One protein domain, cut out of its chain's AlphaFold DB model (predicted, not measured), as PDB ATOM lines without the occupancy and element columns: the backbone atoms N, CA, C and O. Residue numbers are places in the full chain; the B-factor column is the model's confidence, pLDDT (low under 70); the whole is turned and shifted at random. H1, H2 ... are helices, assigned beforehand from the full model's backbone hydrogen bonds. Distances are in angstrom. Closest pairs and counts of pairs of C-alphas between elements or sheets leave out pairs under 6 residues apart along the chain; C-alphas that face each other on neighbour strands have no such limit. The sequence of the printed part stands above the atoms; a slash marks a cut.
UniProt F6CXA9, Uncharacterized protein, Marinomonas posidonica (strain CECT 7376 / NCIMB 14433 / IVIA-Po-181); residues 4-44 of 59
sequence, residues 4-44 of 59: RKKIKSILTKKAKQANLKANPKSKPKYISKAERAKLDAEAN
ATOM      1  N   ARG A   4      11.388  34.227 -34.387       95.75
ATOM      2  CA  ARG A   4      12.030  35.514 -34.734       95.75
ATOM      3  C   ARG A   4      12.715  35.489 -36.109       95.75
ATOM      4  O   ARG A   4      12.487  36.374 -36.928       95.75
ATOM      5  N   LYS A   5      13.514  34.452 -36.392       96.38
ATOM      6  CA  LYS A   5      14.214  34.288 -37.681       96.38
ATOM      7  C   LYS A   5      13.221  34.056 -38.829       96.38
ATOM      8  O   LYS A   5      13.382  34.650 -39.894       96.38
ATOM      9  N   LYS A   6      12.155  33.276 -38.598       96.56
ATOM     10  CA  LYS A   6      11.096  33.041 -39.597       96.56
ATOM     11  C   LYS A   6      10.365  34.341 -39.959       96.56
ATOM     12  O   LYS A   6      10.278  34.666 -41.141       96.56
ATOM     13  N   ILE A   7       9.938  35.132 -38.973       97.44
ATOM     14  CA  ILE A   7       9.280  36.429 -39.216       97.44
ATOM     15  C   ILE A   7      10.200  37.359 -40.019       97.44
ATOM     16  O   ILE A   7       9.779  37.903 -41.040       97.44
ATOM     17  N   LYS A   8      11.482  37.462 -39.639       97.25
ATOM     18  CA  LYS A   8      12.468  38.272 -40.371       97.25
ATOM     19  C   LYS A   8      12.622  37.818 -41.829       97.25
ATOM     20  O   LYS A   8      12.637  38.656 -42.729       97.25
ATOM     21  N   SER A   9      12.683  36.510 -42.091       97.19
ATOM     22  CA  SER A   9      12.770  35.991 -43.468       97.19
ATOM     23  C   SER A   9      11.535  36.323 -44.315       97.19
ATOM     24  O   SER A   9      11.667  36.691 -45.479       97.19
ATOM     25  N   ILE A  10      10.334  36.269 -43.730       97.19
ATOM     26  CA  ILE A  10       9.085  36.569 -44.442       97.19
ATOM     27  C   ILE A  10       9.010  38.063 -44.776       97.19
ATOM     28  O   ILE A  10       8.736  38.419 -45.922       97.19
ATOM     29  N   LEU A  11       9.292  38.934 -43.802       97.81
ATOM     30  CA  LEU A  11       9.258  40.388 -43.993       97.81
ATOM     31  C   LEU A  11      10.282  40.850 -45.033       97.81
ATOM     32  O   LEU A  11       9.943  41.600 -45.943       97.81
ATOM     33  N   THR A  12      11.514  40.343 -44.955       97.12
ATOM     34  CA  THR A  12      12.564  40.675 -45.932       97.12
ATOM     35  C   THR A  12      12.214  40.200 -47.340       97.12
ATOM     36  O   THR A  12      12.439  40.936 -48.298       97.12
ATOM     37  N   LYS A  13      11.616  39.008 -47.491       97.69
ATOM     38  CA  LYS A  13      11.150  38.511 -48.795       97.69
ATOM     39  C   LYS A  13      10.053  39.405 -49.379       97.69
ATOM     40  O   LYS A  13      10.148  39.779 -50.545       97.69
ATOM     41  N   LYS A  14       9.061  39.797 -48.571       97.38
ATOM     42  CA  LYS A  14       7.980  40.704 -48.997       97.38
ATOM     43  C   LYS A  14       8.506  42.087 -49.394       97.38
ATOM     44  O   LYS A  14       8.145  42.583 -50.455       97.38
ATOM     45  N   ALA A  15       9.408  42.668 -48.602       96.81
ATOM     46  CA  ALA A  15      10.020  43.963 -48.904       96.81
ATOM     47  C   ALA A  15      10.821  43.934 -50.217       96.81
ATOM     48  O   ALA A  15      10.670  44.818 -51.056       96.81
ATOM     49  N   LYS A  16      11.616  42.879 -50.449       95.31
ATOM     50  CA  LYS A  16      12.337  42.694 -51.720       95.31
ATOM     51  C   LYS A  16      11.381  42.612 -52.911       95.31
ATOM     52  O   LYS A  16      11.636  43.241 -53.930       95.31
ATOM     53  N   GLN A  17      10.279  41.872 -52.779       93.25
ATOM     54  CA  GLN A  17       9.272  41.770 -53.840       93.25
ATOM     55  C   GLN A  17       8.589  43.112 -54.127       93.25
ATOM     56  O   GLN A  17       8.404  43.449 -55.291       93.25
ATOM     57  N   ALA A  18       8.249  43.891 -53.098       95.25
ATOM     58  CA  ALA A  18       7.673  45.223 -53.272       95.25
ATOM     59  C   ALA A  18       8.652  46.184 -53.971       95.25
ATOM     60  O   ALA A  18       8.278  46.833 -54.944       95.25
ATOM     61  N   ASN A  19       9.923  46.199 -53.556       91.44
ATOM     62  CA  ASN A  19      10.954  47.049 -54.161       91.44
ATOM     63  C   ASN A  19      11.217  46.712 -55.636       91.44
ATOM     64  O   ASN A  19      11.416  47.618 -56.440       91.44
ATOM     65  N   LEU A  20      11.195  45.425 -56.003       90.38
ATOM     66  CA  LEU A  20      11.338  44.996 -57.399       90.38
ATOM     67  C   LEU A  20      10.163  45.451 -58.273       90.38
ATOM     68  O   LEU A  20      10.369  45.770 -59.438       90.38
ATOM     69  N   LYS A  21       8.945  45.483 -57.716       87.94
ATOM     70  CA  LYS A  21       7.753  45.973 -58.421       87.94
ATOM     71  C   LYS A  21       7.755  47.494 -58.566       87.94
ATOM     72  O   LYS A  21       7.381  47.991 -59.619       87.94
ATOM     73  N   ALA A  22       8.175  48.216 -57.526       92.25
ATOM     74  CA  ALA A  22       8.220  49.677 -57.527       92.25
ATOM     75  C   ALA A  22       9.309  50.238 -58.457       92.25
ATOM     76  O   ALA A  22       9.114  51.289 -59.053       92.25
ATOM     77  N   ASN A  23      10.435  49.530 -58.601       86.69
ATOM     78  CA  ASN A  23      11.564  49.949 -59.432       86.69
ATOM     79  C   ASN A  23      11.840  48.923 -60.543       86.69
ATOM     80  O   ASN A  23      12.807  48.153 -60.441       86.69
ATOM     81  N   PRO A  24      11.017  48.887 -61.608       81.88
ATOM     82  CA  PRO A  24      11.318  48.069 -62.771       81.88
ATOM     83  C   PRO A  24      12.644  48.533 -63.383       81.88
ATOM     84  O   PRO A  24      12.877  49.723 -63.604       81.88
ATOM     85  N   LYS A  25      13.544  47.585 -63.666       82.94
ATOM     86  CA  LYS A  25      14.783  47.889 -64.389       82.94
ATOM     87  C   LYS A  25      14.419  48.234 -65.832       82.94
ATOM     88  O   LYS A  25      14.258  47.347 -66.656       82.94
ATOM     89  N   SER A  26      14.281  49.529 -66.107       76.38
ATOM     90  CA  SER A  26      13.928  50.065 -67.429       76.38
ATOM     91  C   SER A  26      14.995  49.785 -68.497       76.38
ATOM     92  O   SER A  26      14.679  49.732 -69.681       76.38
ATOM     93  N   LYS A  27      16.255  49.578 -68.093       79.81
ATOM     94  CA  LYS A  27      17.354  49.296 -69.020       79.81
ATOM     95  C   LYS A  27      17.503  47.787 -69.233       79.81
ATOM     96  O   LYS A  27      17.550  47.058 -68.233       79.81
ATOM     97  N   PRO A  28      17.653  47.318 -70.485       80.19
ATOM     98  CA  PRO A  28      17.986  45.925 -70.744       80.19
ATOM     99  C   PRO A  28      19.310  45.588 -70.054       80.19
ATOM    100  O   PRO A  28      20.253  46.385 -70.047       80.19
ATOM    101  N   LYS A  29      19.370  44.413 -69.422       81.50
ATOM    102  CA  LYS A  29      20.595  43.934 -68.780       81.50
ATOM    103  C   LYS A  29      21.661  43.781 -69.865       81.50
ATOM    104  O   LYS A  29      21.425  43.090 -70.850       81.50
ATOM    105  N   TYR A  30      22.815  44.423 -69.689       82.19
ATOM    106  CA  TYR A  30      23.940  44.201 -70.591       82.19
ATOM    107  C   TYR A  30      24.373  42.737 -70.479       82.19
ATOM    108  O   TYR A  30      24.686  42.258 -69.388       82.19
ATOM    109  N   ILE A  31      24.333  42.048 -71.609       84.12
ATOM    110  CA  ILE A  31      24.784  40.672 -71.796       84.12
ATOM    111  C   ILE A  31      26.022  40.704 -72.684       84.12
ATOM    112  O   ILE A  31      26.179  41.603 -73.517       84.12
ATOM    113  N   SER A  32      26.934  39.756 -72.480       86.81
ATOM    114  CA  SER A  32      28.151  39.687 -73.293       86.81
ATOM    115  C   SER A  32      27.819  39.425 -74.770       86.81
ATOM    116  O   SER A  32      26.739  38.926 -75.095       86.81
ATOM    117  N   LYS A  33      28.757  39.723 -75.684       81.50
ATOM    118  CA  LYS A  33      28.573  39.450 -77.125       81.50
ATOM    119  C   LYS A  33      28.213  37.979 -77.393       81.50
ATOM    120  O   LYS A  33      27.362  37.710 -78.230       81.50
ATOM    121  N   ALA A  34      28.811  37.050 -76.642       80.62
ATOM    122  CA  ALA A  34      28.535  35.620 -76.755       80.62
ATOM    123  C   ALA A  34      27.120  35.248 -76.278       80.62
ATOM    124  O   ALA A  34      26.445  34.450 -76.917       80.62
ATOM    125  N   GLU A  35      26.649  35.833 -75.174       80.00
ATOM    126  CA  GLU A  35      25.293  35.583 -74.664       80.00
ATOM    127  C   GLU A  35      24.215  36.187 -75.566       80.00
ATOM    128  O   GLU A  35      23.152  35.597 -75.725       80.00
ATOM    129  N   ARG A  36      24.501  37.331 -76.199       78.06
ATOM    130  CA  ARG A  36      23.595  37.942 -77.175       78.06
ATOM    131  C   ARG A  36      23.444  37.083 -78.426       78.06
ATOM    132  O   ARG A  36      22.323  36.821 -78.826       78.06
ATOM    133  N   ALA A  37      24.549  36.560 -78.959       77.12
ATOM    134  CA  ALA A  37      24.512  35.635 -80.091       77.12
ATOM    135  C   ALA A  37      23.726  34.348 -79.775       77.12
ATOM    136  O   ALA A  37      22.976  33.868 -80.616       77.12
ATOM    137  N   LYS A  38      23.850  33.820 -78.549       77.81
ATOM    138  CA  LYS A  38      23.071  32.654 -78.098       77.81
ATOM    139  C   LYS A  38      21.573  32.956 -78.003       77.81
ATOM    140  O   LYS A  38      20.774  32.150 -78.460       77.81
ATOM    141  N   LEU A  39      21.197  34.111 -77.451       75.12
ATOM    142  CA  LEU A  39      19.790  34.510 -77.342       75.12
ATOM    143  C   LEU A  39      19.164  34.867 -78.698       75.12
ATOM    144  O   LEU A  39      18.000  34.552 -78.912       75.12
ATOM    145  N   ASP A  40      19.918  35.466 -79.621       71.69
ATOM    146  CA  ASP A  40      19.444  35.759 -80.982       71.69
ATOM    147  C   ASP A  40      19.272  34.472 -81.818       71.69
ATOM    148  O   ASP A  40      18.372  34.397 -82.658       71.69
ATOM    149  N   ALA A  41      20.094  33.445 -81.560       72.12
ATOM    150  CA  ALA A  41      19.950  32.110 -82.148       72.12
ATOM    151  C   ALA A  41      18.743  31.337 -81.580       72.12
ATOM    152  O   ALA A  41      18.085  30.612 -82.315       72.12
ATOM    153  N   GLU A  42      18.418  31.510 -80.294       66.38
ATOM    154  CA  GLU A  42      17.255  30.870 -79.653       66.38
ATOM    155  C   GLU A  42      15.930  31.599 -79.963       66.38
ATOM    156  O   GLU A  42      14.876  30.974 -80.055       66.38
ATOM    157  N   ALA A  43      15.969  32.921 -80.173       68.06
ATOM    158  CA  ALA A  43      14.796  33.736 -80.501       68.06
ATOM    159  C   ALA A  43      14.337  33.623 -81.970       68.06
ATOM    160  O   ALA A  43      13.213  34.022 -82.280       68.06
ATOM    161  N   ASN A  44      15.164  33.069 -82.863       52.53
ATOM    162  CA  ASN A  44      14.787  32.728 -84.235       52.53
ATOM    163  C   ASN A  44      14.652  31.201 -84.385       52.53
ATOM    164  O   ASN A  44      15.637  30.538 -84.705       52.53
TER     165      ASN A  44
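This is residues 4 to 44 of the 59 residues of an uncharacterized protein of Marinomonas posidonica (strain CECT 7376 / NCIMB 14433 / IVIA-Po-181) (UniProt F6CXA9). A long helix, H1, makes one end of the shape, and an outstretched link, residues 23 to 32, leads from it to a shorter helix, H2, set crosswise at the other end. There is no shared core between the two helices. The printed part has 41 residues with two named helices, H1 then H2, no named strand, and the class all helix. It is extended, with a radius of gyration of the C-alphas of 17.1 A, and its outline is a rod spanning 48 by 20 by 17 A.

Begin with H1, residues 4 to 22, which stands free, as do residues 23 to 30 after it. Look next at H2, residues 33 to 43, of which 33 to 38 stand free; H1 and H2 are apart. In both helices every O i to N i+4 pair is within hydrogen-bond range.

Find C-alpha 4 at (12.030, 35.514, -34.734); from there H1 runs 27.1 A to C-alpha 22 at (8.220, 49.677, -57.527). H2 runs 15.3 A from C-alpha 33 to C-alpha 43 at (14.796, 33.736, -80.501).

The C-alphas farthest apart, of Arg 4 and Asn 44, are 49.7 A apart. The printed part has no cut, and the link from H1 to H2 is short. Mean pLDDT of the printed part is 85.7; residues 42 to 44 are under 70.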